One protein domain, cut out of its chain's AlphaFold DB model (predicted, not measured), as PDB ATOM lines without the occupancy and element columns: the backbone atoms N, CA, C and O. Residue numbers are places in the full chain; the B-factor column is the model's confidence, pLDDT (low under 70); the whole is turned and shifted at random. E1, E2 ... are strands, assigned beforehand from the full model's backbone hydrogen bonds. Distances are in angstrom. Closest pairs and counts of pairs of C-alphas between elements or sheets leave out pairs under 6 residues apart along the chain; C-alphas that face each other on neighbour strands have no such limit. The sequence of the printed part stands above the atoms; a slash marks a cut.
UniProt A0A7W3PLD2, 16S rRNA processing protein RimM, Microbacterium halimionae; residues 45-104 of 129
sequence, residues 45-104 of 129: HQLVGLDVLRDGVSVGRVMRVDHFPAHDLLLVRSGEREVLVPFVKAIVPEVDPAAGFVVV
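What this domain is: This is residues 45 to 104 of the 129 residues of the protein "16S rRNA processing protein RimM" of Microbacterium halimionae (UniProt A0A7W3PLD2). One strongly twisted sheet of six strands makes this domain; the long strand E2 bends partway along and joins a long hairpin, E3 and E4, at one end of the sheet to three short strands, E1, E6 and E5, at the other. The sheet is not closed into a barrel: its edge strands E4 and E5 are apart, and residues 87 to 93 lead from one to the other. The printed part has 60 residues, with no named helix and six named strands, E1 to E6 along the chain; the sheet's order is E4 E3 E2 E1 E6 E5, mixed, and the class is all strand. The whole is compact, with a radius of gyration of the C-alphas of 10.5 A and spans of 30 by 25 by 21 A.

Where its parts are: E1, residues 51 to 54, begins at C-alpha 51 at (168.821, 199.278, 164.709). E2, residues 57 to 67, is the longest strand, 26.4 A from first to last C-alpha; it bends by 64 degrees at residue 63. E3, residues 72 to 78, is 18.4 A long, and E4, residues 81 to 86, is 16.4 A long, ending at C-alpha 86 at (171.651, 184.005, 163.998). E5 holds residues 94 to 96 and E6 residues 101 to 103, with C-alpha 103 at (163.536, 193.100, 162.291).

How they stand to each other: E1 to E4 form a meander, each strand the antiparallel neighbour of the one before. E2 pairs in a staggered way, with E1 over residues 57 to 61 and with E3 over residues 61 to 67. In the hairpin E1 and E2, at 118 degrees, N 52 and O 60 are 2.8 A apart, within hydrogen-bond range. In the hairpin E2 and E3, at 141 degrees, N 63 and O 75 are within range at 2.8 A. In the hairpin E3 and E4, at 151 degrees, N 76 and O 83 are within range at 2.8 A. On the other side of E1 from E2, E6 is its parallel neighbour at 23 degrees; the C-alphas of Asp 51 and Phe 101, which face each other, are 4.4 A apart, and N 53 and O 102 are within range at 2.8 A. E5 and E6 form an antiparallel hairpin at 173 degrees, with N 103 and O 94 within range at 2.9 A.

The domain as a whole: The two C-alphas farthest apart, those of Gly 56 and Pro 69, are 30.7 A apart. The printed part, residues 45 to 104, has no cut. No link is long; E4 to E5 is short, with 7 residues, and the other four are tight. The mean pLDDT of the printed part is 96.2, and no printed residue is under 70.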
ATOM      1  N   HIS A  45     179.269 195.972 156.141       91.62
ATOM      2  CA  HIS A  45     179.215 197.423 156.314       91.62
ATOM      3  C   HIS A  45     177.816 198.013 156.083       91.62
ATOM      4  O   HIS A  45     177.564 199.137 156.504       91.62
ATOM      5  N   GLN A  46     176.922 197.283 155.410       94.06
ATOM      6  CA  GLN A  46     175.515 197.659 155.264       94.06
ATOM      7  C   GLN A  46     174.698 197.269 156.501       94.06
ATOM      8  O   GLN A  46     173.661 197.872 156.746       94.06
ATOM      9  N   LEU A  47     175.156 196.274 157.267       97.44
ATOM     10  CA  LEU A  47     174.466 195.741 158.443       97.44
ATOM     11  C   LEU A  47     174.941 196.383 159.750       97.44
ATOM     12  O   LEU A  47     174.160 196.568 160.685       97.44
ATOM     13  N   VAL A  48     176.226 196.723 159.847       98.00
ATOM     14  CA  VAL A  48     176.790 197.348 161.046       98.00
ATOM     15  C   VAL A  48     176.176 198.724 161.268       98.00
ATOM     16  O   VAL A  48     176.195 199.589 160.398       98.00
ATOM     17  N   GLY A  49     175.677 198.944 162.481       97.69
ATOM     18  CA  GLY A  49     175.032 200.184 162.886       97.69
ATOM     19  C   GLY A  49     173.515 200.202 162.707       97.69
ATOM     20  O   GLY A  49     172.898 201.139 163.211       97.69
ATOM     21  N   LEU A  50     172.915 199.187 162.071       98.56
ATOM     22  CA  LEU A  50     171.460 199.085 161.950       98.56
ATOM     23  C   LEU A  50     170.798 198.855 163.315       98.56
ATOM     24  O   LEU A  50     171.305 198.097 164.151       98.56
ATOM     25  N   ASP A  51     169.653 199.503 163.529       98.50
ATOM     26  CA  ASP A  51     168.821 199.278 164.709       98.50
ATOM     27  C   ASP A  51     168.132 197.916 164.622       98.50
ATOM     28  O   ASP A  51     167.610 197.523 163.584       98.50
ATOM     29  N   VAL A  52     168.119 197.187 165.731       98.50
ATOM     30  CA  VAL A  52     167.491 195.869 165.823       98.50
ATOM     31  C   VAL A  52     166.117 196.046 166.441       98.50
ATOM     32  O   VAL A  52     166.011 196.473 167.591       98.50
ATOM     33  N   LEU A  53     165.072 195.740 165.677       98.00
ATOM     34  CA  LEU A  53     163.681 195.923 166.065       98.00
ATOM     35  C   LEU A  53     163.030 194.580 166.385       98.00
ATOM     36  O   LEU A  53     163.053 193.665 165.571       98.00
ATOM     37  N   ARG A  54     162.384 194.488 167.542       95.94
ATOM     38  CA  ARG A  54     161.491 193.387 167.907       95.94
ATOM     39  C   ARG A  54     160.112 193.972 168.161       95.94
ATOM     40  O   ARG A  54     159.986 194.890 168.967       95.94
ATOM     41  N   ASP A  55     159.099 193.486 167.450       93.62
ATOM     42  CA  ASP A  55     157.711 193.959 167.584       93.62
ATOM     43  C   ASP A  55     157.575 195.495 167.458       93.62
ATOM     44  O   ASP A  55     156.790 196.144 168.146       93.62
ATOM     45  N   GLY A  56     158.395 196.099 166.586       93.75
ATOM     46  CA  GLY A  56     158.452 197.549 166.362       93.75
ATOM     47  C   GLY A  56     159.230 198.350 167.417       93.75
ATOM     48  O   GLY A  56     159.322 199.572 167.304       93.75
ATOM     49  N   VAL A  57     159.812 197.697 168.424       95.19
ATOM     50  CA  VAL A  57     160.607 198.330 169.484       95.19
ATOM     51  C   VAL A  57     162.088 198.047 169.267       95.19
ATOM     52  O   VAL A  57     162.489 196.908 169.042       95.19
ATOM     53  N   SER A  58     162.927 199.080 169.366       96.69
ATOM     54  CA  SER A  58     164.380 198.900 169.309       96.69
ATOM     55  C   SER A  58     164.883 198.159 170.548       96.69
ATOM     56  O   SER A  58     164.692 198.613 171.677       96.69
ATOM     57  N   VAL A  59     165.542 197.021 170.327       96.00
ATOM     58  CA  VAL A  59     166.151 196.179 171.370       96.00
ATOM     59  C   VAL A  59     167.676 196.272 171.390       96.00
ATOM     60  O   VAL A  59     168.320 195.734 172.296       96.00
ATOM     61  N   GLY A  60     168.273 196.960 170.417       97.00
ATOM     62  CA  GLY A  60     169.715 197.137 170.326       97.00
ATOM     63  C   GLY A  60     170.180 197.613 168.959       97.00
ATOM     64  O   GLY A  60     169.385 198.052 168.130       97.00
ATOM     65  N   ARG A  61     171.487 197.503 168.729       98.38
ATOM     66  CA  ARG A  61     172.139 197.871 167.468       98.38
ATOM     67  C   ARG A  61     173.171 196.831 167.054       98.38
ATOM     68  O   ARG A  61     173.886 196.301 167.907       98.38
ATOM     69  N   VAL A  62     173.265 196.562 165.756       98.56
ATOM     70  CA  VAL A  62     174.270 195.654 165.191       98.56
ATOM     71  C   VAL A  62     175.659 196.281 165.317       98.56
ATOM     72  O   VAL A  62     175.896 197.395 164.855       98.56
ATOM     73  N   MET A  63     176.593 195.562 165.934       98.25
ATOM     74  CA  MET A  63     177.970 196.017 166.144       98.25
ATOM     75  C   MET A  63     178.946 195.434 165.125       98.25
ATOM     76  O   MET A  63     179.883 196.118 164.722       98.25
ATOM     77  N   ARG A  64     178.753 194.165 164.752       97.38
ATOM     78  CA  ARG A  64     179.522 193.441 163.732       97.38
ATOM     79  C   ARG A  64     178.788 192.172 163.306       97.38
ATOM     80  O   ARG A  64     177.854 191.744 163.987       97.38
ATOM     81  N   VAL A  65     179.259 191.582 162.216       98.00
ATOM     82  CA  VAL A  65     178.866 190.254 161.744       98.00
ATOM     83  C   VAL A  65     180.013 189.294 162.055       98.00
ATOM     84  O   VAL A  65     181.164 189.585 161.735       98.00
ATOM     85  N   ASP A  66     179.714 188.182 162.722       97.50
ATOM     86  CA  ASP A  66     180.672 187.107 162.975       97.50
ATOM     87  C   ASP A  66     180.332 185.913 162.066       97.50
ATOM     88  O   ASP A  66     179.247 185.335 162.167       97.50
ATOM     89  N   HIS A  67     181.264 185.518 161.196       96.06
ATOM     90  CA  HIS A  67     181.069 184.406 160.260       96.06
ATOM     91  C   HIS A  67     181.422 183.058 160.898       96.06
ATOM     92  O   HIS A  67     182.591 182.782 161.189       96.06
ATOM     93  N   PHE A  68     180.422 182.194 161.092       93.19
ATOM     94  CA  PHE A  68     180.605 180.835 161.608       93.19
ATOM     95  C   PHE A  68     180.327 179.777 160.529       93.19
ATOM     96  O   PHE A  68     179.611 180.042 159.568       93.19
ATOM     97  N   PRO A  69     180.841 178.537 160.679       92.62
ATOM     98  CA  PRO A  69     180.691 177.500 159.654       92.62
ATOM     99  C   PRO A  69     179.246 177.136 159.285       92.62
ATOM    100  O   PRO A  69     179.018 176.642 158.186       92.62
ATOM    101  N   ALA A  70     178.294 177.307 160.211       91.62
ATOM    102  CA  ALA A  70     176.887 176.986 159.980       91.62
ATOM    103  C   ALA A  70     176.105 178.197 159.457       91.62
ATOM    104  O   ALA A  70     175.456 178.100 158.419       91.62
ATOM    105  N   HIS A  71     176.175 179.319 160.179       93.06
ATOM    106  CA  HIS A  71     175.448 180.552 159.888       93.06
ATOM    107  C   HIS A  71     176.253 181.756 160.365       93.06
ATOM    108  O   HIS A  71     176.995 181.648 161.341       93.06
ATOM    109  N   ASP A  72     176.037 182.906 159.740       96.88
ATOM    110  CA  ASP A  72     176.537 184.175 160.256       96.88
ATOM    111  C   ASP A  72     175.744 184.599 161.495       96.88
ATOM    112  O   ASP A  72     174.554 184.296 161.632       96.88
ATOM    113  N   LEU A  73     176.403 185.296 162.417       97.62
ATOM    114  CA  LEU A  73     175.794 185.827 163.632       97.62
ATOM    115  C   LEU A  73     175.911 187.351 163.648       97.62
ATOM    116  O   LEU A  73     177.003 187.901 163.515       97.62
ATOM    117  N   LEU A  74     174.798 188.041 163.887       98.12
ATOM    118  CA  LEU A  74     174.809 189.462 164.210       98.12
ATOM    119  C   LEU A  74     175.135 189.617 165.693       98.12
ATOM    120  O   LEU A  74     174.383 189.146 166.550       98.12
ATOM    121  N   LEU A  75     176.228 190.310 166.013       98.00
ATOM    122  CA  LEU A  75     176.476 190.740 167.383       98.00
ATOM    123  C   LEU A  75     175.688 192.021 167.639       98.00
ATOM    124  O   LEU A  75     176.010 193.083 167.104       98.00
ATOM    125  N   VAL A  76     174.665 191.918 168.478       98.19
ATOM    126  CA  VAL A  76     173.761 193.010 168.830       98.19
ATOM    127  C   VAL A  76     174.105 193.533 170.215       98.19
ATOM    128  O   VAL A  76     174.082 192.792 171.198       98.19
ATOM    129  N   ARG A  77     174.382 194.832 170.320       97.94
ATOM    130  CA  ARG A  77     174.500 195.510 171.612       97.94
ATOM    131  C   ARG A  77     173.118 195.913 172.102       97.94
ATOM    132  O   ARG A  77     172.472 196.757 171.488       97.94
ATOM    133  N   SER A  78     172.689 195.315 173.208       95.44
ATOM    134  CA  SER A  78     171.376 195.509 173.828       95.44
ATOM    135  C   SER A  78     171.586 196.046 175.245       95.44
ATOM    136  O   SER A  78     171.850 195.288 176.174       95.44
ATOM    137  N   GLY A  79     171.564 197.371 175.414       91.94
ATOM    138  CA  GLY A  79     171.991 198.000 176.669       91.94
ATOM    139  C   GLY A  79     173.472 197.720 176.964       91.94
ATOM    140  O   GLY A  79     174.332 198.028 176.139       91.94
ATOM    141  N   GLU A  80     173.769 197.135 178.128       90.94
ATOM    142  CA  GLU A  80     175.139 196.782 178.546       90.94
ATOM    143  C   GLU A  80     175.591 195.381 178.104       90.94
ATOM    144  O   GLU A  80     176.761 195.035 178.267       90.94
ATOM    145  N   ARG A  81     174.693 194.570 177.533       93.44
ATOM    146  CA  ARG A  81     175.001 193.200 177.101       93.44
ATOM    147  C   ARG A  81     175.179 193.092 175.590       93.44
ATOM    148  O   ARG A  81     174.681 193.908 174.809       93.44
ATOM    149  N   GLU A  82     175.849 192.022 175.192       95.56
ATOM    150  CA  GLU A  82     176.010 191.613 173.801       95.56
ATOM    151  C   GLU A  82     175.239 190.309 173.570       95.56
ATOM    152  O   GLU A  82     175.352 189.368 174.353       95.56
ATOM    153  N   VAL A  83     174.428 190.280 172.514       96.56
ATOM    154  CA  VAL A  83     173.572 189.150 172.132       96.56
ATOM    155  C   VAL A  83     173.968 188.708 170.730       96.56
ATOM    156  O   VAL A  83     174.067 189.537 169.828       96.56
ATOM    157  N   LEU A  84     174.196 187.410 170.539       96.38
ATOM    158  CA  LEU A  84     174.454 186.834 169.220       96.38
ATOM    159  C   LEU A  84     173.136 186.366 168.607       96.38
ATOM    160  O   LEU A  84     172.489 185.464 169.133       96.38
ATOM    161  N   VAL A  85     172.749 186.977 167.493       97.19
ATOM    162  CA  VAL A  85     171.512 186.665 166.773       97.19
ATOM    163  C   VAL A  85     171.866 185.936 165.479       97.19
ATOM    164  O   VAL A  85     172.565 186.518 164.649       97.19
ATOM    165  N   PRO A  86     171.410 184.689 165.262       96.94
ATOM    166  CA  PRO A  86     171.651 184.005 163.998       96.94
ATOM    167  C   PRO A  86     171.033 184.761 162.823       96.94
ATOM    168  O   PRO A  86     169.833 185.038 162.817       96.94
ATOM    169  N   PHE A  87     171.853 185.080 161.823       97.12
ATOM    170  CA  PHE A  87     171.446 185.829 160.640       97.12
ATOM    171  C   PHE A  87     170.820 184.892 159.604       97.12
ATOM    172  O   PHE A  87     171.389 184.573 158.565       97.12
ATOM    173  N   VAL A  88     169.640 184.384 159.949       95.50
ATOM    174  CA  VAL A  88     168.833 183.494 159.109       95.50
ATOM    175  C   VAL A  88     167.427 184.057 158.988       95.50
ATOM    176  O   VAL A  88     166.902 184.609 159.950       95.50
ATOM    177  N   LYS A  89     166.773 183.846 157.842       94.81
ATOM    178  CA  LYS A  89     165.442 184.404 157.533       94.81
ATOM    179  C   LYS A  89     164.360 184.098 158.578       94.81
ATOM    180  O   LYS A  89     163.442 184.884 158.760       94.81
ATOM    181  N   ALA A  90     164.472 182.970 159.281       95.44
ATOM    182  CA  ALA A  90     163.542 182.594 160.349       95.44
ATOM    183  C   ALA A  90     163.639 183.489 161.601       95.44
ATOM    184  O   ALA A  90     162.670 183.599 162.343       95.44
ATOM    185  N   ILE A  91     164.802 184.097 161.846       96.25
ATOM    186  CA  ILE A  91     165.053 184.966 163.005       96.25
ATOM    187  C   ILE A  91     165.162 186.427 162.574       96.25
ATOM    188  O   ILE A  91     164.760 187.297 163.335       96.25
ATOM    189  N   VAL A  92     165.678 186.701 161.376       97.44
ATOM    190  CA  VAL A  92     165.839 188.039 160.799       97.44
ATOM    191  C   VAL A  92     165.054 188.099 159.483       97.44
ATOM    192  O   VAL A  92     165.641 187.947 158.411       97.44
ATOM    193  N   PRO A  93     163.714 188.211 159.538       96.88
ATOM    194  CA  PRO A  93     162.869 188.149 158.344       96.88
ATOM    195  C   PRO A  93     162.958 189.394 157.454       96.88
ATOM    196  O   PRO A  93     162.574 189.323 156.288       96.88
ATOM    197  N   GLU A  94     163.430 190.521 157.990       97.00
ATOM    198  CA  GLU A  94     163.477 191.801 157.284       97.00
ATOM    199  C   GLU A  94     164.758 192.569 157.618       97.00
ATOM    200  O   GLU A  94     165.160 192.684 158.781       97.00
ATOM    201  N   VAL A  95     165.379 193.121 156.578       97.44
ATOM    202  CA  VAL A  95     166.573 193.963 156.646       97.44
ATOM    203  C   VAL A  95     166.339 195.140 155.710       97.44
ATOM    204  O   VAL A  95     166.188 194.953 154.502       97.44
ATOM    205  N   ASP A  96     166.345 196.352 156.254       96.06
ATOM    206  CA  ASP A  96     166.243 197.580 155.474       96.06
ATOM    207  C   ASP A  96     167.420 198.507 155.819       96.06
ATOM    208  O   ASP A  96     167.333 199.343 156.727       96.06
ATOM    209  N   PRO A  97     168.546 198.390 155.092       94.56
ATOM    210  CA  PRO A  97     169.693 199.263 155.301       94.56
ATOM    211  C   PRO A  97     169.400 200.727 154.950       94.56
ATOM    212  O   PRO A  97     170.056 201.622 155.478       94.56
ATOM    213  N   ALA A  98     168.432 200.988 154.064       92.75
ATOM    214  CA  ALA A  98     168.074 202.344 153.658       92.75
ATOM    215  C   ALA A  98     167.268 203.056 154.752       92.75
ATOM    216  O   ALA A  98     167.501 204.238 155.016       92.75
ATOM    217  N   ALA A  99     166.356 202.340 155.408       96.25
ATOM    218  CA  ALA A  99     165.633 202.826 156.577       96.25
ATOM    219  C   ALA A  99     166.440 202.705 157.883       96.25
ATOM    220  O   ALA A  99     166.114 203.374 158.864       96.25
ATOM    221  N   GLY A 100     167.510 201.907 157.893       97.00
ATOM    222  CA  GLY A 100     168.471 201.828 158.991       97.00
ATOM    223  C   GLY A 100     168.154 200.770 160.052       97.00
ATOM    224  O   GLY A 100     168.576 200.942 161.197       97.00
ATOM    225  N   PHE A 101     167.429 199.698 159.715       98.25
ATOM    226  CA  PHE A 101     167.023 198.688 160.695       98.25
ATOM    227  C   PHE A 101     167.042 197.243 160.179       98.25
ATOM    228  O   PHE A 101     167.065 196.973 158.979       98.25
ATOM    229  N   VAL A 102     166.980 196.309 161.126       98.25
ATOM    230  CA  VAL A 102     166.631 194.898 160.918       98.25
ATOM    231  C   VAL A 102     165.507 194.511 161.871       98.25
ATOM    232  O   VAL A 102     165.484 194.967 163.016       98.25
ATOM    233  N   VAL A 103     164.578 193.670 161.426       98.31
ATOM    234  CA  VAL A 103     163.536 193.100 162.291       98.31
ATOM    235  C   VAL A 103     163.989 191.731 162.762       98.31
ATOM    236  O   VAL A 103     164.510 190.949 161.972       98.31
ATOM    237  N   VAL A 104     163.774 191.436 164.042       97.81
ATOM    238  CA  VAL A 104     164.068 190.135 164.639       97.81
ATOM    239  C   VAL A 104     162.825 189.495 165.246       97.81
ATOM    240  O   VAL A 104     162.053 190.143 165.952       97.81
TER     241      VAL A 104